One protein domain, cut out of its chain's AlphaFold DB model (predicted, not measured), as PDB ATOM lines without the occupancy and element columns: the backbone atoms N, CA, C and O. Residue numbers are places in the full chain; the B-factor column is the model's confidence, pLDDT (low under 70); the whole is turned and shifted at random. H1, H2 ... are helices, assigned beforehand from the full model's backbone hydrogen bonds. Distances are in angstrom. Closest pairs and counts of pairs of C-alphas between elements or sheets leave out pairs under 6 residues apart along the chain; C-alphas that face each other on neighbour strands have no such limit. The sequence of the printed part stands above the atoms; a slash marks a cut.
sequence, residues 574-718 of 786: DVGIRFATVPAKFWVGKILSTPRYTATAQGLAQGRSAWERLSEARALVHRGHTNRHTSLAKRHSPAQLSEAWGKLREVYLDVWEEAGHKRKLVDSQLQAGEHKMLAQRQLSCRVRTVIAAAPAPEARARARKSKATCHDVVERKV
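What this domain is: This is residues 574 to 718 of the 786 residues of the protein "Hypothetical protein" of Polarella glacialis (UniProt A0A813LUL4). Two helices side by side, H1 and H2, make a helical hairpin; the chain then turns tightly into the long helix H3, which opens away from H2 as a narrow V and runs far beyond it, and H4 turns off at the far end of H3 as a separate arm. Before H1, residues 574 to 600 form a long loop that folds back on itself, with residues 581 to 582 paired antiparallel to residues 592 to 593. The printed part has 145 residues with four named helices, in the order H1, H2, H3, H4, and no named strand; its class is all helix. The whole is loose, with a radius of gyration of the C-alphas of 20.5 A, and elongated, spanning 67 by 39 by 30 A.

Where its parts are: Start at C-alpha 574, at (-56.112, -48.249, 43.563), and pass through residues 574 to 600, which hold no named element. Find C-alpha 601 at (-63.455, -38.224, 44.925); from there H1 runs through residues 601 to 619, 26.8 A from first to last C-alpha. After residues 620 to 637 comes H2, residues 638 to 658, 30.4 A long. H3 takes residues 663 to 693 and is the longest helix, at 44.2 A. H4, residues 698 to 718, is 30.4 A long and ends at C-alpha 718, at (-18.468, -48.267, 25.092).

How they stand to each other: Look first at Ala 617 and Leu 648, whose C-alphas, 5.1 A apart, are the closest of H1 and H2. These helices touch, H1 with residues 610 to 618 alone, and form a hairpin at a shallow tilt of 7 degrees, opposite ways. Next find Glu 657 and Arg 663, the closest C-alphas of H2 and H3 at 5.5 A. H2 touches H3 with residues 653 to 657 alone, and H3 touches H2 with residues 663 to 667 alone. They too form a hairpin, at a shallow tilt of 25 degrees, opposite ways. H1 and H3 are apart, and H4 is apart from H1, H2 and H3. Along the backbone, every O i to N i+4 pair is within hydrogen-bond range in H1 and H4, against 16 of 17 in H2 and 26 of 27 in H3.

The domain as a whole: The two C-alphas farthest apart are those of Ala 601 and Glu 698, at 67.6 A. Residues 681 to 690 of H3 and residues 704 to 718 of H4 stand free. The printed part has no cut; the link from H1 to H2 is long, with 18 residues, and the links from H2 to H3 and from H3 to H4 are tight. In the B-factor column of this model the mean pLDDT of the printed part is 82.9; look for values under 70 at residues 574 to 575, 623 to 631 and 694 to 715.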
ATOM      1  N   ASP A 574     -56.831 -49.491  43.238       62.16
ATOM      2  CA  ASP A 574     -56.112 -48.249  43.563       62.16
ATOM      3  C   ASP A 574     -55.096 -47.892  42.465       62.16
ATOM      4  O   ASP A 574     -53.929 -48.294  42.479       62.16
ATOM      5  N   VAL A 575     -55.564 -47.129  41.476       63.12
ATOM      6  CA  VAL A 575     -54.770 -46.729  40.306       63.12
ATOM      7  C   VAL A 575     -53.655 -45.730  40.672       63.12
ATOM      8  O   VAL A 575     -52.756 -45.508  39.861       63.12
ATOM      9  N   GLY A 576     -53.651 -45.160  41.887       76.06
ATOM     10  CA  GLY A 576     -52.527 -44.393  42.434       76.06
ATOM     11  C   GLY A 576     -52.073 -43.228  41.545       76.06
ATOM     12  O   GLY A 576     -50.923 -43.197  41.085       76.06
ATOM     13  N   ILE A 577     -52.979 -42.286  41.285       81.81
ATOM     14  CA  ILE A 577     -52.822 -41.200  40.307       81.81
ATOM     15  C   ILE A 577     -51.780 -40.178  40.790       81.81
ATOM     16  O   ILE A 577     -51.702 -39.861  41.976       81.81
ATOM     17  N   ARG A 578     -50.971 -39.636  39.869       86.69
ATOM     18  CA  ARG A 578     -50.028 -38.530  40.122       86.69
ATOM     19  C   ARG A 578     -50.385 -37.325  39.261       86.69
ATOM     20  O   ARG A 578     -50.484 -37.461  38.045       86.69
ATOM     21  N   PHE A 579     -50.500 -36.148  39.873       80.75
ATOM     22  CA  PHE A 579     -50.964 -34.942  39.179       80.75
ATOM     23  C   PHE A 579     -49.841 -34.009  38.719       80.75
ATOM     24  O   PHE A 579     -49.973 -33.389  37.665       80.75
ATOM     25  N   ALA A 580     -48.719 -33.914  39.446       80.75
ATOM     26  CA  ALA A 580     -47.641 -32.991  39.082       80.75
ATOM     27  C   ALA A 580     -46.252 -33.641  39.025       80.75
ATOM     28  O   ALA A 580     -45.848 -34.415  39.896       80.75
ATOM     29  N   THR A 581     -45.480 -33.221  38.020       86.44
ATOM     30  CA  THR A 581     -44.017 -33.311  38.015       86.44
ATOM     31  C   THR A 581     -43.440 -31.901  38.119       86.44
ATOM     32  O   THR A 581     -43.646 -31.042  37.259       86.44
ATOM     33  N   VAL A 582     -42.722 -31.640  39.207       85.44
ATOM     34  CA  VAL A 582     -42.122 -30.343  39.520       85.44
ATOM     35  C   VAL A 582     -40.672 -30.358  39.019       85.44
ATOM     36  O   VAL A 582     -39.863 -31.160  39.501       85.44
ATOM     37  N   PRO A 583     -40.291 -29.514  38.038       83.25
ATOM     38  CA  PRO A 583     -38.979 -29.569  37.390       83.25
ATOM     39  C   PRO A 583     -37.875 -28.924  38.246       83.25
ATOM     40  O   PRO A 583     -37.190 -27.995  37.825       83.25
ATOM     41  N   ALA A 584     -37.644 -29.463  39.442       89.81
ATOM     42  CA  ALA A 584     -36.685 -28.958  40.419       89.81
ATOM     43  C   ALA A 584     -35.202 -29.265  40.091       89.81
ATOM     44  O   ALA A 584     -34.326 -29.112  40.945       89.81
ATOM     45  N   LYS A 585     -34.887 -29.636  38.836       89.81
ATOM     46  CA  LYS A 585     -33.535 -30.012  38.370       89.81
ATOM     47  C   LYS A 585     -32.470 -28.939  38.616       89.81
ATOM     48  O   LYS A 585     -31.285 -29.255  38.626       89.81
ATOM     49  N   PHE A 586     -32.859 -27.674  38.782       89.12
ATOM     50  CA  PHE A 586     -31.926 -26.613  39.152       89.12
ATOM     51  C   PHE A 586     -31.442 -26.769  40.604       89.12
ATOM     52  O   PHE A 586     -30.234 -26.707  40.829       89.12
ATOM     53  N   TRP A 587     -32.346 -26.993  41.563       93.25
ATOM     54  CA  TRP A 587     -32.049 -26.996  43.004       93.25
ATOM     55  C   TRP A 587     -31.653 -28.376  43.546       93.25
ATOM     56  O   TRP A 587     -30.644 -28.469  44.229       93.25
ATOM     57  N   VAL A 588     -32.368 -29.449  43.178       94.88
ATOM     58  CA  VAL A 588     -32.139 -30.830  43.678       94.88
ATOM     59  C   VAL A 588     -31.663 -31.821  42.606       94.88
ATOM     60  O   VAL A 588     -31.539 -33.015  42.869       94.88
ATOM     61  N   GLY A 589     -31.418 -31.366  41.371       91.19
ATOM     62  CA  GLY A 589     -30.846 -32.171  40.275       91.19
ATOM     63  C   GLY A 589     -31.809 -33.172  39.621       91.19
ATOM     64  O   GLY A 589     -31.700 -33.450  38.425       91.19
ATOM     65  N   LYS A 590     -32.801 -33.653  40.373       91.69
ATOM     66  CA  LYS A 590     -33.911 -34.502  39.919       91.69
ATOM     67  C   LYS A 590     -35.172 -33.687  39.597       91.69
ATOM     68  O   LYS A 590     -35.311 -32.534  39.994       91.69
ATOM     69  N   ILE A 591     -36.093 -34.306  38.860       91.62
ATOM     70  CA  ILE A 591     -37.506 -33.898  38.860       91.62
ATOM     71  C   ILE A 591     -38.105 -34.423  40.170       91.62
ATOM     72  O   ILE A 591     -37.732 -35.509  40.617       91.62
ATOM     73  N   LEU A 592     -38.992 -33.651  40.788       93.38
ATOM     74  CA  LEU A 592     -39.798 -34.098  41.919       93.38
ATOM     75  C   LEU A 592     -41.196 -34.483  41.424       93.38
ATOM     76  O   LEU A 592     -41.696 -33.896  40.464       93.38
ATOM     77  N   SER A 593     -41.829 -35.442  42.087       93.50
ATOM     78  CA  SER A 593     -43.167 -35.930  41.741       93.50
ATOM     79  C   SER A 593     -44.092 -35.754  42.936       93.50
ATOM     80  O   SER A 593     -43.640 -35.855  44.076       93.50
ATOM     81  N   THR A 594     -45.381 -35.529  42.699       93.50
ATOM     82  CA  THR A 594     -46.379 -35.645  43.773       93.50
ATOM     83  C   THR A 594     -46.410 -37.074  44.334       93.50
ATOM     84  O   THR A 594     -46.007 -38.017  43.631       93.50
ATOM     85  N   PRO A 595     -46.936 -37.265  45.557       94.94
ATOM     86  CA  PRO A 595     -47.372 -38.585  46.000       94.94
ATOM     87  C   PRO A 595     -48.437 -39.159  45.043       94.94
ATOM     88  O   PRO A 595     -48.889 -38.499  44.097       94.94
ATOM     89  N   ARG A 596     -48.787 -40.429  45.264       93.56
ATOM     90  CA  ARG A 596     -49.937 -41.067  44.613       93.56
ATOM     91  C   ARG A 596     -51.191 -40.770  45.429       93.56
ATOM     92  O   ARG A 596     -51.150 -40.901  46.646       93.56
ATOM     93  N   TYR A 597     -52.279 -40.431  44.753       92.62
ATOM     94  CA  TYR A 597     -53.601 -40.263  45.352       92.62
ATOM     95  C   TYR A 597     -54.515 -41.397  44.899       92.62
ATOM     96  O   TYR A 597     -54.395 -41.877  43.766       92.62
ATOM     97  N   THR A 598     -55.437 -41.806  45.767       90.69
ATOM     98  CA  THR A 598     -56.450 -42.804  45.409       90.69
ATOM     99  C   THR A 598     -57.419 -42.232  44.376       90.69
ATOM    100  O   THR A 598     -57.656 -41.024  44.332       90.69
ATOM    101  N   ALA A 599     -58.033 -43.094  43.563       88.19
ATOM    102  CA  ALA A 599     -59.043 -42.691  42.574       88.19
ATOM    103  C   ALA A 599     -60.407 -42.284  43.194       88.19
ATOM    104  O   ALA A 599     -61.397 -42.139  42.483       88.19
ATOM    105  N   THR A 600     -60.474 -42.101  44.517       90.50
ATOM    106  CA  THR A 600     -61.673 -41.623  45.223       90.50
ATOM    107  C   THR A 600     -61.906 -40.134  44.964       90.50
ATOM    108  O   THR A 600     -60.954 -39.391  44.738       90.50
ATOM    109  N   ALA A 601     -63.149 -39.652  45.083       87.44
ATOM    110  CA  ALA A 601     -63.455 -38.224  44.925       87.44
ATOM    111  C   ALA A 601     -62.609 -37.323  45.855       87.44
ATOM    112  O   ALA A 601     -62.146 -36.259  45.441       87.44
ATOM    113  N   GLN A 602     -62.336 -37.782  47.082       90.81
ATOM    114  CA  GLN A 602     -61.459 -37.097  48.034       90.81
ATOM    115  C   GLN A 602     -59.988 -37.104  47.584       90.81
ATOM    116  O   GLN A 602     -59.347 -36.056  47.607       90.81
ATOM    117  N   GLY A 603     -59.461 -38.247  47.129       91.12
ATOM    118  CA  GLY A 603     -58.092 -38.358  46.614       91.12
ATOM    119  C   GLY A 603     -57.865 -37.532  45.342       91.12
ATOM    120  O   GLY A 603     -56.840 -36.861  45.212       91.12
ATOM    121  N   LEU A 604     -58.855 -37.489  44.445       91.06
ATOM    122  CA  LEU A 604     -58.873 -36.602  43.281       91.06
ATOM    123  C   LEU A 604     -58.835 -35.124  43.707       91.06
ATOM    124  O   LEU A 604     -57.994 -34.372  43.213       91.06
ATOM    125  N   ALA A 605     -59.685 -34.705  44.651       90.94
ATOM    126  CA  ALA A 605     -59.722 -33.326  45.145       90.94
ATOM    127  C   ALA A 605     -58.416 -32.902  45.850       90.94
ATOM    128  O   ALA A 605     -57.891 -31.820  45.580       90.94
ATOM    129  N   GLN A 606     -57.841 -33.771  46.690       93.56
ATOM    130  CA  GLN A 606     -56.521 -33.569  47.304       93.56
ATOM    131  C   GLN A 606     -55.427 -33.432  46.238       93.56
ATOM    132  O   GLN A 606     -54.632 -32.493  46.272       93.56
ATOM    133  N   GLY A 607     -55.423 -34.324  45.245       93.31
ATOM    134  CA  GLY A 607     -54.467 -34.311  44.146       93.31
ATOM    135  C   GLY A 607     -54.544 -33.064  43.262       93.31
ATOM    136  O   GLY A 607     -53.505 -32.552  42.835       93.31
ATOM    137  N   ARG A 608     -55.754 -32.528  43.052       91.50
ATOM    138  CA  ARG A 608     -55.985 -31.235  42.396       91.50
ATOM    139  C   ARG A 608     -55.448 -30.072  43.232       91.50
ATOM    140  O   ARG A 608     -54.605 -29.336  42.731       91.50
ATOM    141  N   SER A 609     -55.836 -29.962  44.504       94.56
ATOM    142  CA  SER A 609     -55.346 -28.922  45.431       94.56
ATOM    143  C   SER A 609     -53.813 -28.901  45.529       94.56
ATOM    144  O   SER A 609     -53.183 -27.840  45.538       94.56
ATOM    145  N   ALA A 610     -53.186 -30.078  45.557       95.00
ATOM    146  CA  ALA A 610     -51.735 -30.214  45.532       95.00
ATOM    147  C   ALA A 610     -51.110 -29.742  44.208       95.00
ATOM    148  O   ALA A 610     -50.051 -29.112  44.218       95.00
ATOM    149  N   TRP A 611     -51.742 -30.025  43.062       93.12
ATOM    150  CA  TRP A 611     -51.295 -29.522  41.759       93.12
ATOM    151  C   TRP A 611     -51.438 -27.999  41.657       93.12
ATOM    152  O   TRP A 611     -50.494 -27.345  41.216       93.12
ATOM    153  N   GLU A 612     -52.559 -27.432  42.111       93.19
ATOM    154  CA  GLU A 612     -52.836 -25.991  42.095       93.19
ATOM    155  C   GLU A 612     -51.798 -25.226  42.931       93.19
ATOM    156  O   GLU A 612     -51.080 -24.383  42.385       93.19
ATOM    157  N   ARG A 613     -51.591 -25.608  44.200       95.19
ATOM    158  CA  ARG A 613     -50.579 -24.989  45.078       95.19
ATOM    159  C   ARG A 613     -49.151 -25.119  44.537       95.19
ATOM    160  O   ARG A 613     -48.386 -24.155  44.562       95.19
ATOM    161  N   LEU A 614     -48.772 -26.280  43.990       94.00
ATOM    162  CA  LEU A 614     -47.453 -26.463  43.359       94.00
ATOM    163  C   LEU A 614     -47.308 -25.678  42.042       94.00
ATOM    164  O   LEU A 614     -46.193 -25.303  41.672       94.00
ATOM    165  N   SER A 615     -48.406 -25.417  41.328       89.00
ATOM    166  CA  SER A 615     -48.450 -24.570  40.131       89.00
ATOM    167  C   SER A 615     -48.265 -23.094  40.503       89.00
ATOM    168  O   SER A 615     -47.454 -22.402  39.876       89.00
ATOM    169  N   GLU A 616     -48.939 -22.631  41.557       91.81
ATOM    170  CA  GLU A 616     -48.841 -21.274  42.104       91.81
ATOM    171  C   GLU A 616     -47.448 -20.983  42.675       91.81
ATOM    172  O   GLU A 616     -46.774 -20.064  42.206       91.81
ATOM    173  N   ALA A 617     -46.939 -21.815  43.591       92.06
ATOM    174  CA  ALA A 617     -45.596 -21.651  44.156       92.06
ATOM    175  C   ALA A 617     -44.505 -21.656  43.066       92.06
ATOM    176  O   ALA A 617     -43.502 -20.945  43.153       92.06
ATOM    177  N   ARG A 618     -44.724 -22.406  41.977       88.88
ATOM    178  CA  ARG A 618     -43.857 -22.407  40.792       88.88
ATOM    179  C   ARG A 618     -44.036 -21.177  39.892       88.88
ATOM    180  O   ARG A 618     -43.110 -20.871  39.145       88.88
ATOM    181  N   ALA A 619     -45.162 -20.461  39.929       86.75
ATOM    182  CA  ALA A 619     -45.389 -19.258  39.119       86.75
ATOM    183  C   ALA A 619     -44.440 -18.102  39.485       86.75
ATOM    184  O   ALA A 619     -44.096 -17.299  38.617       86.75
ATOM    185  N   LEU A 620     -43.926 -18.094  40.721       85.00
ATOM    186  CA  LEU A 620     -42.841 -17.218  41.184       85.00
ATOM    187  C   LEU A 620     -41.551 -17.375  40.352       85.00
ATOM    188  O   LEU A 620     -40.735 -16.456  40.271       85.00
ATOM    189  N   VAL A 621     -41.367 -18.523  39.689       84.06
ATOM    190  CA  VAL A 621     -40.256 -18.787  38.770       84.06
ATOM    191  C   VAL A 621     -40.743 -18.672  37.325       84.06
ATOM    192  O   VAL A 621     -41.644 -19.382  36.886       84.06
ATOM    193  N   HIS A 622     -40.102 -17.789  36.554       73.38
ATOM    194  CA  HIS A 622     -40.489 -17.455  35.174       73.38
ATOM    195  C   HIS A 622     -40.781 -18.695  34.300       73.38
ATOM    196  O   HIS A 622     -39.867 -19.443  33.940       73.38
ATOM    197  N   ARG A 623     -42.055 -18.858  33.908       64.75
ATOM    198  CA  ARG A 623     -42.597 -19.960  33.088       64.75
ATOM    199  C   ARG A 623     -42.153 -19.892  31.609       64.75
ATOM    200  O   ARG A 623     -42.970 -19.825  30.697       64.75
ATOM    201  N   GLY A 624     -40.845 -19.907  31.354       56.56
ATOM    202  CA  GLY A 624     -40.264 -19.952  30.008       56.56
ATOM    203  C   GLY A 624     -40.065 -21.380  29.484       56.56
ATOM    204  O   GLY A 624     -39.687 -22.281  30.233       56.56
ATOM    205  N   HIS A 625     -40.232 -21.589  28.172       49.62
ATOM    206  CA  HIS A 625     -39.970 -22.885  27.516       49.62
ATOM    207  C   HIS A 625     -38.495 -23.339  27.625       49.62
ATOM    208  O   HIS A 625     -38.186 -24.527  27.559       49.62
ATOM    209  N   THR A 626     -37.561 -22.408  27.832       43.59
ATOM    210  CA  THR A 626     -36.119 -22.674  27.918       43.59
ATOM    211  C   THR A 626     -35.667 -23.060  29.331       43.59
ATOM    212  O   THR A 626     -34.857 -22.369  29.937       43.59
ATOM    213  N   ASN A 627     -36.094 -24.215  29.854       43.91
ATOM    214  CA  ASN A 627     -35.645 -24.738  31.164       43.91
ATOM    215  C   ASN A 627     -34.194 -25.289  31.195       43.91
ATOM    216  O   ASN A 627     -33.810 -26.007  32.119       43.91
ATOM    217  N   ARG A 628     -33.349 -24.957  30.207       54.09
ATOM    218  CA  ARG A 628     -31.904 -25.241  30.251       54.09
ATOM    219  C   ARG A 628     -31.232 -24.145  31.091       54.09
ATOM    220  O   ARG A 628     -31.492 -22.968  30.873       54.09
ATOM    221  N   HIS A 629     -30.379 -24.537  32.041       54.62
ATOM    222  CA  HIS A 629     -29.944 -23.759  33.225       54.62
ATOM    223  C   HIS A 629     -29.423 -22.313  33.016       54.62
ATOM    224  O   HIS A 629     -29.251 -21.584  33.991       54.62
ATOM    225  N   THR A 630     -29.153 -21.883  31.783       55.22
ATOM    226  CA  THR A 630     -28.639 -20.551  31.423       55.22
ATOM    227  C   THR A 630     -29.706 -19.453  31.337       55.22
ATOM    228  O   THR A 630     -29.343 -18.284  31.222       55.22
ATOM    229  N   SER A 631     -30.999 -19.789  31.375       66.69
ATOM    230  CA  SER A 631     -32.114 -18.828  31.303       66.69
ATOM    231  C   SER A 631     -32.513 -18.260  32.670       66.69
ATOM    232  O   SER A 631     -32.637 -17.047  32.819       66.69
ATOM    233  N   LEU A 632     -32.685 -19.128  33.673       76.81
ATOM    234  CA  LEU A 632     -33.167 -18.777  35.014       76.81
ATOM    235  C   LEU A 632     -32.218 -17.796  35.709       76.81
ATOM    236  O   LEU A 632     -32.635 -16.711  36.100       76.81
ATOM    237  N   ALA A 633     -30.923 -18.122  35.735       75.06
ATOM    238  CA  ALA A 633     -29.869 -17.274  36.298       75.06
ATOM    239  C   ALA A 633     -29.584 -15.980  35.498       75.06
ATOM    240  O   ALA A 633     -28.731 -15.197  35.899       75.06
ATOM    241  N   LYS A 634     -30.269 -15.756  34.364       80.12
ATOM    242  CA  LYS A 634     -30.260 -14.486  33.610       80.12
ATOM    243  C   LYS A 634     -31.531 -13.649  33.807       80.12
ATOM    244  O   LYS A 634     -31.575 -12.522  33.327       80.12
ATOM    245  N   ARG A 635     -32.577 -14.200  34.435       81.75
ATOM    246  CA  ARG A 635     -33.895 -13.553  34.600       81.75
ATOM    247  C   ARG A 635     -34.281 -13.284  36.053       81.75
ATOM    248  O   ARG A 635     -35.185 -12.491  36.274       81.75
ATOM    249  N   HIS A 636     -33.617 -13.934  37.004       88.12
ATOM    250  CA  HIS A 636     -33.856 -13.805  38.441       88.12
ATOM    251  C   HIS A 636     -32.531 -13.609  39.168       88.12
ATOM    252  O   HIS A 636     -31.519 -14.206  38.786       88.12
ATOM    253  N   SER A 637     -32.543 -12.821  40.239       90.75
ATOM    254  CA  SER A 637     -31.406 -12.730  41.154       90.75
ATOM    255  C   SER A 637     -31.219 -14.047  41.929       90.75
ATOM    256  O   SER A 637     -32.172 -14.820  42.086       90.75
ATOM    257  N   PRO A 638     -30.016 -14.326  42.469       89.75
ATOM    258  CA  PRO A 638     -29.807 -15.486  43.334       89.75
ATOM    259  C   PRO A 638     -30.748 -15.509  44.546       89.75
ATOM    260  O   PRO A 638     -31.212 -16.580  44.920       89.75
ATOM    261  N   ALA A 639     -31.081 -14.341  45.112       91.19
ATOM    262  CA  ALA A 639     -32.023 -14.223  46.226       91.19
ATOM    263  C   ALA A 639     -33.445 -14.653  45.824       91.19
ATOM    264  O   ALA A 639     -34.032 -15.501  46.491       91.19
ATOM    265  N   GLN A 640     -33.958 -14.167  44.686       91.12
ATOM    266  CA  GLN A 640     -35.275 -14.557  44.158       91.12
ATOM    267  C   GLN A 640     -35.359 -16.064  43.861       91.12
ATOM    268  O   GLN A 640     -36.371 -16.700  44.144       91.12
ATOM    269  N   LEU A 641     -34.280 -16.666  43.340       90.88
ATOM    270  CA  LEU A 641     -34.214 -18.114  43.090       90.88
ATOM    271  C   LEU A 641     -34.119 -18.963  44.370       90.88
ATOM    272  O   LEU A 641     -34.425 -20.154  44.303       90.88
ATOM    273  N   SER A 642     -33.696 -18.383  45.494       92.00
ATOM    274  CA  SER A 642     -33.728 -19.024  46.815       92.00
ATOM    275  C   SER A 642     -35.091 -18.856  47.489       92.00
ATOM    276  O   SER A 642     -35.629 -19.828  48.007       92.00
ATOM    277  N   GLU A 643     -35.693 -17.667  47.428       94.19
ATOM    278  CA  GLU A 643     -37.021 -17.388  47.994       94.19
ATOM    279  C   GLU A 643     -38.115 -18.225  47.312       94.19
ATOM    280  O   GLU A 643     -38.893 -18.914  47.974       94.19
ATOM    281  N   ALA A 644     -38.130 -18.240  45.973       93.00
ATOM    282  CA  ALA A 644     -39.065 -19.055  45.203       93.00
ATOM    283  C   ALA A 644     -38.817 -20.564  45.383       93.00
ATOM    284  O   ALA A 644     -39.749 -21.355  45.250       93.00
ATOM    285  N   TRP A 645     -37.585 -20.976  45.719       95.38
ATOM    286  CA  TRP A 645     -37.316 -22.358  46.119       95.38
ATOM    287  C   TRP A 645     -37.885 -22.669  47.496       95.38
ATOM    288  O   TRP A 645     -38.579 -23.667  47.614       95.38
ATOM    289  N   GLY A 646     -37.670 -21.815  48.501       96.25
ATOM    290  CA  GLY A 646     -38.237 -21.996  49.841       96.25
ATOM    291  C   GLY A 646     -39.759 -22.154  49.806       96.25
ATOM    292  O   GLY A 646     -40.293 -23.115  50.347       96.25
ATOM    293  N   LYS A 647     -40.456 -21.288  49.061       96.00
ATOM    294  CA  LYS A 647     -41.916 -21.376  48.880       96.00
ATOM    295  C   LYS A 647     -42.351 -22.665  48.166       96.00
ATOM    296  O   LYS A 647     -43.285 -23.322  48.611       96.00
ATOM    297  N   LEU A 648     -41.653 -23.074  47.103       95.94
ATOM    298  CA  LEU A 648     -41.937 -24.329  46.388       95.94
ATOM    299  C   LEU A 648     -41.594 -25.586  47.210       95.94
ATOM    300  O   LEU A 648     -42.227 -26.626  47.037       95.94
ATOM    301  N   ARG A 649     -40.594 -25.490  48.089       96.88
ATOM    302  CA  ARG A 649     -40.108 -26.539  48.989       96.88
ATOM    303  C   ARG A 649     -41.106 -26.803  50.109       96.88
ATOM    304  O   ARG A 649     -41.479 -27.957  50.283       96.88
ATOM    305  N   GLU A 650     -41.582 -25.767  50.798       97.75
ATOM    306  CA  GLU A 650     -42.573 -25.944  51.868       97.75
ATOM    307  C   GLU A 650     -43.905 -26.467  51.329       97.75
ATOM    308  O   GLU A 650     -44.366 -27.494  51.811       97.75
ATOM    309  N   VAL A 651     -44.433 -25.908  50.233       97.31
ATOM    310  CA  VAL A 651     -45.658 -26.440  49.599       97.31
ATOM    311  C   VAL A 651     -45.492 -27.902  49.160       97.31
ATOM    312  O   VAL A 651     -46.431 -28.690  49.245       97.31
ATOM    313  N   TYR A 652     -44.301 -28.308  48.709       97.19
ATOM    314  CA  TYR A 652     -44.023 -29.711  48.395       97.19
ATOM    315  C   TYR A 652     -43.958 -30.596  49.652       97.19
ATOM    316  O   TYR A 652     -44.339 -31.763  49.584       97.19
ATOM    317  N   LEU A 653     -43.496 -30.071  50.788       97.88
ATOM    318  CA  LEU A 653     -43.498 -30.784  52.064       97.88
ATOM    319  C   LEU A 653     -44.917 -30.936  52.619       97.88
ATOM    320  O   LEU A 653     -45.277 -32.052  52.984       97.88
ATOM    321  N   ASP A 654     -45.725 -29.875  52.586       97.75
ATOM    322  CA  ASP A 654     -47.140 -29.889  52.981       97.75
ATOM    323  C   ASP A 654     -47.915 -30.947  52.175       97.75
ATOM    324  O   ASP A 654     -48.559 -31.829  52.737       97.75
ATOM    325  N   VAL A 655     -47.751 -30.942  50.847       97.19
ATOM    326  CA  VAL A 655     -48.376 -31.908  49.923       97.19
ATOM    327  C   VAL A 655     -47.976 -33.365  50.200       97.19
ATOM    328  O   VAL A 655     -48.775 -34.275  49.982       97.19
ATOM    329  N   TRP A 656     -46.749 -33.624  50.659       97.00
ATOM    330  CA  TRP A 656     -46.332 -34.978  51.041       97.00
ATOM    331  C   TRP A 656     -46.787 -35.360  52.461       97.00
ATOM    332  O   TRP A 656     -47.051 -36.537  52.707       97.00
ATOM    333  N   GLU A 657     -46.925 -34.394  53.369       97.38
ATOM    334  CA  GLU A 657     -47.434 -34.587  54.732       97.38
ATOM    335  C   GLU A 657     -48.946 -34.863  54.751       97.38
ATOM    336  O   GLU A 657     -49.381 -35.807  55.410       97.38
ATOM    337  N   GLU A 658     -49.729 -34.159  53.929       95.81
ATOM    338  CA  GLU A 658     -51.152 -34.449  53.671       95.81
ATOM    339  C   GLU A 658     -51.380 -35.858  53.101       95.81
ATOM    340  O   GLU A 658     -52.383 -36.501  53.409       95.81
ATOM    341  N   ALA A 659     -50.428 -36.371  52.316       94.44
ATOM    342  CA  ALA A 659     -50.423 -37.749  51.822       94.44
ATOM    343  C   ALA A 659     -49.874 -38.773  52.843       94.44
ATOM    344  O   ALA A 659     -49.565 -39.910  52.485       94.44
ATOM    345  N   GLY A 660     -49.721 -38.387  54.114       96.19
ATOM    346  CA  GLY A 660     -49.316 -39.265  55.215       96.19
ATOM    347  C   GLY A 660     -47.814 -39.565  55.302       96.19
ATOM    348  O   GLY A 660     -47.399 -40.395  56.115       96.19
ATOM    349  N   HIS A 661     -46.964 -38.913  54.501       97.19
ATOM    350  CA  HIS A 661     -45.516 -39.102  54.580       97.19
ATOM    351  C   HIS A 661     -44.881 -38.161  55.615       97.19
ATOM    352  O   HIS A 661     -45.097 -36.956  55.616       97.19
ATOM    353  N   LYS A 662     -44.016 -38.704  56.482       97.50
ATOM    354  CA  LYS A 662     -43.346 -37.938  57.550       97.50
ATOM    355  C   LYS A 662     -42.514 -36.777  56.974       97.50
ATOM    356  O   LYS A 662     -41.451 -37.039  56.401       97.50
ATOM    357  N   ARG A 663     -42.922 -35.515  57.203       97.75
ATOM    358  CA  ARG A 663     -42.264 -34.284  56.696       97.75
ATOM    359  C   ARG A 663     -40.741 -34.326  56.814       97.75
ATOM    360  O   ARG A 663     -40.040 -34.174  55.820       97.75
ATOM    361  N   LYS A 664     -40.224 -34.666  58.005       97.44
ATOM    362  CA  LYS A 664     -38.779 -34.768  58.307       97.44
ATOM    363  C   LYS A 664     -37.997 -35.704  57.366       97.44
ATOM    364  O   LYS A 664     -36.825 -35.448  57.097       97.44
ATOM    365  N   LEU A 665     -38.619 -36.773  56.858       97.31
ATOM    366  CA  LEU A 665     -37.973 -37.718  55.935       97.31
ATOM    367  C   LEU A 665     -37.894 -37.142  54.516       97.31
ATOM    368  O   LEU A 665     -36.865 -37.273  53.855       97.31
ATOM    369  N   VAL A 666     -38.967 -36.493  54.059       97.19
ATOM    370  CA  VAL A 666     -39.016 -35.835  52.745       97.19
ATOM    371  C   VAL A 666     -38.073 -34.630  52.731       97.19
ATOM    372  O   VAL A 666     -37.285 -34.487  51.800       97.19
ATOM    373  N   ASP A 667     -38.062 -33.842  53.808       97.69
ATOM    374  CA  ASP A 667     -37.157 -32.711  54.022       97.69
ATOM    375  C   ASP A 667     -35.682 -33.139  53.927       97.69
ATOM    376  O   ASP A 667     -34.946 -32.642  53.074       97.69
ATOM    377  N   SER A 668     -35.286 -34.176  54.677       97.50
ATOM    378  CA  SER A 668     -33.940 -34.768  54.604       97.50
ATOM    379  C   SER A 668     -33.552 -35.202  53.179       97.50
ATOM    380  O   SER A 668     -32.413 -35.012  52.749       97.50
ATOM    381  N   GLN A 669     -34.494 -35.758  52.404       96.62
ATOM    382  CA  GLN A 669     -34.253 -36.151  51.007       96.62
ATOM    383  C   GLN A 669     -34.149 -34.967  50.034       96.62
ATOM    384  O   GLN A 669     -33.529 -35.113  48.971       96.62
ATOM    385  N   LEU A 670     -34.758 -33.820  50.350       97.06
ATOM    386  CA  LEU A 670     -34.581 -32.574  49.604       97.06
ATOM    387  C   LEU A 670     -33.228 -31.948  49.945       97.06
ATOM    388  O   LEU A 670     -32.435 -31.742  49.026       97.06
ATOM    389  N   GLN A 671     -32.904 -31.782  51.234       97.00
ATOM    390  CA  GLN A 671     -31.606 -31.273  51.698       97.00
ATOM    391  C   GLN A 671     -30.432 -32.061  51.091       97.00
ATOM    392  O   GLN A 671     -29.504 -31.474  50.535       97.00
ATOM    393  N   ALA A 672     -30.483 -33.397  51.099       96.75
ATOM    394  CA  ALA A 672     -29.448 -34.234  50.485       96.75
ATOM    395  C   ALA A 672     -29.290 -33.989  48.965       96.75
ATOM    396  O   ALA A 672     -28.182 -34.062  48.426       96.75
ATOM    397  N   GLY A 673     -30.383 -33.670  48.264       95.19
ATOM    398  CA  GLY A 673     -30.363 -33.260  46.857       95.19
ATOM    399  C   GLY A 673     -29.786 -31.856  46.651       95.19
ATOM    400  O   GLY A 673     -28.988 -31.652  45.735       95.19
ATOM    401  N   GLU A 674     -30.146 -30.909  47.519       95.94
ATOM    402  CA  GLU A 674     -29.649 -29.529  47.525       95.94
ATOM    403  C   GLU A 674     -28.136 -29.494  47.774       95.94
ATOM    404  O   GLU A 674     -27.396 -28.945  46.957       95.94
ATOM    405  N   HIS A 675     -27.641 -30.164  48.821       95.56
ATOM    406  CA  HIS A 675     -26.207 -30.286  49.110       95.56
ATOM    407  C   HIS A 675     -25.431 -30.904  47.938       95.56
ATOM    408  O   HIS A 675     -24.380 -30.386  47.553       95.56
ATOM    409  N   LYS A 676     -25.964 -31.961  47.309       95.31
ATOM    410  CA  LYS A 676     -25.344 -32.589  46.130       95.31
ATOM    411  C   LYS A 676     -25.256 -31.626  44.941       95.31
ATOM    412  O   LYS A 676     -24.223 -31.575  44.270       95.31
ATOM    413  N   MET A 677     -26.296 -30.829  44.697       93.19
ATOM    414  CA  MET A 677     -26.292 -29.814  43.639       93.19
ATOM    415  C   MET A 677     -25.411 -28.607  43.963       93.19
ATOM    416  O   MET A 677     -24.758 -28.084  43.062       93.19
ATOM    417  N   LEU A 678     -25.347 -28.170  45.221       91.12
ATOM    418  CA  LEU A 678     -24.438 -27.115  45.669       91.12
ATOM    419  C   LEU A 678     -22.979 -27.550  45.492       91.12
ATOM    420  O   LEU A 678     -22.205 -26.807  44.892       91.12
ATOM    421  N   ALA A 679     -22.627 -28.779  45.881       92.19
ATOM    422  CA  ALA A 679     -21.309 -29.356  45.619       92.19
ATOM    423  C   ALA A 679     -21.005 -29.433  44.109       92.19
ATOM    424  O   ALA A 679     -19.943 -28.993  43.668       92.19
ATOM    425  N   GLN A 680     -21.950 -29.900  43.282       90.69
ATOM    426  CA  GLN A 680     -21.774 -29.947  41.823       90.69
ATOM    427  C   GLN A 680     -21.603 -28.547  41.201       90.69
ATOM    428  O   GLN A 680     -20.787 -28.368  40.294       90.69
ATOM    429  N   ARG A 681     -22.326 -27.534  41.697       87.31
ATOM    430  CA  ARG A 681     -22.165 -26.126  41.294       87.31
ATOM    431  C   ARG A 681     -20.805 -25.575  41.709       87.31
ATOM    432  O   ARG A 681     -20.146 -24.958  40.877       87.31
ATOM    433  N   GLN A 682     -20.367 -25.813  42.947       89.88
ATOM    434  CA  GLN A 682     -19.053 -25.390  43.442       89.88
ATOM    435  C   GLN A 682     -17.920 -26.029  42.632       89.88
ATOM    436  O   GLN A 682     -17.008 -25.321  42.211       89.88
ATOM    437  N   LEU A 683     -18.011 -27.326  42.321       89.12
ATOM    438  CA  LEU A 683     -17.080 -28.018  41.423       89.12
ATOM    439  C   LEU A 683     -17.088 -27.403  40.016       89.12
ATOM    440  O   LEU A 683     -16.027 -27.099  39.479       89.12
ATOM    441  N   SER A 684     -18.263 -27.138  39.436       86.38
ATOM    442  CA  SER A 684     -18.369 -26.496  38.117       86.38
ATOM    443  C   SER A 684     -17.796 -25.070  38.103       86.38
ATOM    444  O   SER A 684     -17.143 -24.683  37.134       86.38
ATOM    445  N   CYS A 685     -17.974 -24.306  39.184       83.62
ATOM    446  CA  CYS A 685     -17.379 -22.979  39.342       83.62
ATOM    447  C   CYS A 685     -15.856 -23.056  39.503       83.62
ATOM    448  O   CYS A 685     -15.161 -22.335  38.797       83.62
ATOM    449  N   ARG A 686     -15.334 -23.967  40.340       85.50
ATOM    450  CA  ARG A 686     -13.886 -24.212  40.495       85.50
ATOM    451  C   ARG A 686     -13.233 -24.622  39.175       85.50
ATOM    452  O   ARG A 686     -12.196 -24.084  38.816       85.50
ATOM    453  N   VAL A 687     -13.860 -25.517  38.408       84.69
ATOM    454  CA  VAL A 687     -13.375 -25.897  37.069       84.69
ATOM    455  C   VAL A 687     -13.375 -24.694  36.121       84.69
ATOM    456  O   VAL A 687     -12.418 -24.513  35.375       84.69
ATOM    457  N   ARG A 688     -14.392 -23.821  36.169       80.19
ATOM    458  CA  ARG A 688     -14.410 -22.585  35.367       80.19
ATOM    459  C   ARG A 688     -13.334 -21.583  35.779       80.19
ATOM    460  O   ARG A 688     -12.707 -21.027  34.886       80.19
ATOM    461  N   THR A 689     -13.094 -21.355  37.071       81.19
ATOM    462  CA  THR A 689     -12.027 -20.439  37.511       81.19
ATOM    463  C   THR A 689     -10.642 -20.994  37.204       81.19
ATOM    464  O   THR A 689      -9.800 -20.231  36.751       81.19
ATOM    465  N   VAL A 690     -10.413 -22.307  37.321       82.06
ATOM    466  CA  VAL A 690      -9.155 -22.942  36.881       82.06
ATOM    467  C   VAL A 690      -8.956 -22.811  35.365       82.06
ATOM    468  O   VAL A 690      -7.863 -22.474  34.927       82.06
ATOM    469  N   ILE A 691     -10.004 -22.996  34.551       74.81
ATOM    470  CA  ILE A 691      -9.932 -22.791  33.090       74.81
ATOM    471  C   ILE A 691      -9.708 -21.311  32.726       74.81
ATOM    472  O   ILE A 691      -9.030 -21.030  31.741       74.81
ATOM    473  N   ALA A 692     -10.262 -20.371  33.495       73.75
ATOM    474  CA  ALA A 692     -10.105 -18.934  33.266       73.75
ATOM    475  C   ALA A 692      -8.750 -18.380  33.747       73.75
ATOM    476  O   ALA A 692      -8.233 -17.448  33.141       73.75
ATOM    477  N   ALA A 693      -8.175 -18.958  34.807       75.06
ATOM    478  CA  ALA A 693      -6.867 -18.588  35.352       75.06
ATOM    479  C   ALA A 693      -5.687 -19.305  34.667       75.06
ATOM    480  O   ALA A 693      -4.534 -18.970  34.928       75.06
ATOM    481  N   ALA A 694      -5.949 -20.288  33.800       66.19
ATOM    482  CA  ALA A 694      -4.911 -20.968  33.034       66.19
ATOM    483  C   ALA A 694      -4.344 -20.040  31.932       66.19
ATOM    484  O   ALA A 694      -5.102 -19.637  31.041       66.19
ATOM    485  N   PRO A 695      -3.033 -19.726  31.934       66.94
ATOM    486  CA  PRO A 695      -2.438 -18.859  30.922       66.94
ATOM    487  C   PRO A 695      -2.512 -19.488  29.522       66.94
ATOM    488  O   PRO A 695      -2.307 -20.690  29.327       66.94
ATOM    489  N   ALA A 696      -2.821 -18.658  28.528       67.62
ATOM    490  CA  ALA A 696      -2.800 -19.038  27.119       67.62
ATOM    491  C   ALA A 696      -1.360 -19.001  26.554       67.62
ATOM    492  O   ALA A 696      -0.523 -18.296  27.112       67.62
ATOM    493  N   PRO A 697      -1.057 -19.702  25.440       56.41
ATOM    494  CA  PRO A 697      -1.938 -20.589  24.675       56.41
ATOM    495  C   PRO A 697      -1.746 -22.083  24.989       56.41
ATOM    496  O   PRO A 697      -2.680 -22.865  24.802       56.41
ATOM    497  N   GLU A 698      -0.582 -22.504  25.493       56.97
ATOM    498  CA  GLU A 698      -0.240 -23.929  25.611       56.97
ATOM    499  C   GLU A 698      -1.184 -24.723  26.516       56.97
ATOM    500  O   GLU A 698      -1.525 -25.864  26.199       56.97
ATOM    501  N   ALA A 699      -1.661 -24.132  27.616       56.28
ATOM    502  CA  ALA A 699      -2.616 -24.798  28.498       56.28
ATOM    503  C   ALA A 699      -3.922 -25.143  27.761       56.28
ATOM    504  O   ALA A 699      -4.510 -26.194  28.015       56.28
ATOM    505  N   ARG A 700      -4.342 -24.328  26.778       56.91
ATOM    506  CA  ARG A 700      -5.505 -24.621  25.922       56.91
ATOM    507  C   ARG A 700      -5.219 -25.769  24.949       56.91
ATOM    508  O   ARG A 700      -6.101 -26.598  24.734       56.91
ATOM    509  N   ALA A 701      -3.999 -25.880  24.419       60.78
ATOM    510  CA  ALA A 701      -3.588 -27.013  23.581       60.78
ATOM    511  C   ALA A 701      -3.517 -28.328  24.383       60.78
ATOM    512  O   ALA A 701      -4.082 -29.345  23.973       60.78
ATOM    513  N   ARG A 702      -2.906 -28.298  25.577       59.75
ATOM    514  CA  ARG A 702      -2.839 -29.438  26.509       59.75
ATOM    515  C   ARG A 702      -4.243 -29.846  26.993       59.75
ATOM    516  O   ARG A 702      -4.561 -31.033  27.000       59.75
ATOM    517  N   ALA A 703      -5.128 -28.886  27.282       55.69
ATOM    518  CA  ALA A 703      -6.527 -29.149  27.634       55.69
ATOM    519  C   ALA A 703      -7.354 -29.725  26.468       55.69
ATOM    520  O   ALA A 703      -8.181 -30.607  26.695       55.69
ATOM    521  N   ARG A 704      -7.123 -29.297  25.214       58.38
ATOM    522  CA  ARG A 704      -7.738 -29.921  24.024       58.38
ATOM    523  C   ARG A 704      -7.308 -31.389  23.885       58.38
ATOM    524  O   ARG A 704      -8.181 -32.243  23.747       58.38
ATOM    525  N   LYS A 705      -6.013 -31.703  24.039       58.16
ATOM    526  CA  LYS A 705      -5.510 -33.095  24.065       58.16
ATOM    527  C   LYS A 705      -6.110 -33.919  25.218       58.16
ATOM    528  O   LYS A 705      -6.565 -35.034  24.991       58.16
ATOM    529  N   SER A 706      -6.217 -33.349  26.422       54.91
ATOM    530  CA  SER A 706      -6.891 -33.991  27.564       54.91
ATOM    531  C   SER A 706      -8.369 -34.308  27.279       54.91
ATOM    532  O   SER A 706      -8.861 -35.373  27.660       54.91
ATOM    533  N   LYS A 707      -9.074 -33.434  26.550       51.28
ATOM    534  CA  LYS A 707     -10.473 -33.656  26.161       51.28
ATOM    535  C   LYS A 707     -10.631 -34.803  25.156       51.28
ATOM    536  O   LYS A 707     -11.564 -35.586  25.313       51.28
ATOM    537  N   ALA A 708      -9.703 -34.935  24.204       56.62
ATOM    538  CA  ALA A 708      -9.639 -36.078  23.289       56.62
ATOM    539  C   ALA A 708      -9.421 -37.393  24.054       56.62
ATOM    540  O   ALA A 708     -10.256 -38.284  23.968       56.62
ATOM    541  N   THR A 709      -8.424 -37.461  24.948       57.50
ATOM    542  CA  THR A 709      -8.203 -38.671  25.771       57.50
ATOM    543  C   THR A 709      -9.387 -39.025  26.674       57.50
ATOM    544  O   THR A 709      -9.582 -40.188  27.021       57.50
ATOM    545  N   CYS A 710     -10.218 -38.043  27.039       46.66
ATOM    546  CA  CYS A 710     -11.454 -38.293  27.772       46.66
ATOM    547  C   CYS A 710     -12.547 -38.908  26.877       46.66
ATOM    548  O   CYS A 710     -13.316 -39.738  27.365       46.66
ATOM    549  N   HIS A 711     -12.588 -38.554  25.585       58.69
ATOM    550  CA  HIS A 711     -13.404 -39.237  24.576       58.69
ATOM    551  C   HIS A 711     -12.917 -40.677  24.399       58.69
ATOM    552  O   HIS A 711     -13.691 -41.592  24.659       58.69
ATOM    553  N   ASP A 712     -11.618 -40.890  24.153       59.75
ATOM    554  CA  ASP A 712     -11.017 -42.224  23.979       59.75
ATOM    555  C   ASP A 712     -11.294 -43.179  25.152       59.75
ATOM    556  O   ASP A 712     -11.289 -44.397  24.981       59.75
ATOM    557  N   VAL A 713     -11.460 -42.655  26.372       66.62
ATOM    558  CA  VAL A 713     -11.759 -43.439  27.584       66.62
ATOM    559  C   VAL A 713     -13.249 -43.770  27.702       66.62
ATOM    560  O   VAL A 713     -13.589 -44.857  28.173       66.62
ATOM    561  N   VAL A 714     -14.146 -42.879  27.270       67.94
ATOM    562  CA  VAL A 714     -15.582 -43.186  27.143       67.94
ATOM    563  C   VAL A 714     -15.797 -44.181  26.006       67.94
ATOM    564  O   VAL A 714     -16.467 -45.191  26.193       67.94
ATOM    565  N   GLU A 715     -15.161 -43.949  24.867       68.38
ATOM    566  CA  GLU A 715     -15.253 -44.748  23.651       68.38
ATOM    567  C   GLU A 715     -14.663 -46.150  23.849       68.38
ATOM    568  O   GLU A 715     -15.341 -47.138  23.573       68.38
ATOM    569  N   ARG A 716     -13.493 -46.286  24.496       71.94
ATOM    570  CA  ARG A 716     -12.984 -47.601  24.934       71.94
ATOM    571  C   ARG A 716     -13.916 -48.307  25.917       71.94
ATOM    572  O   ARG A 716     -14.018 -49.529  25.851       71.94
ATOM    573  N   LYS A 717     -14.625 -47.593  26.802       70.69
ATOM    574  CA  LYS A 717     -15.623 -48.211  27.698       70.69
ATOM    575  C   LYS A 717     -16.876 -48.662  26.946       70.69
ATOM    576  O   LYS A 717     -17.355 -49.763  27.205       70.69
ATOM    577  N   VAL A 718     -17.367 -47.876  25.988       73.19
ATOM    578  CA  VAL A 718     -18.468 -48.267  25.092       73.19
ATOM    579  C   VAL A 718     -18.068 -49.496  24.272       73.19
ATOM    580  O   VAL A 718     -18.785 -50.493  24.290       73.19
TER     581      VAL A 718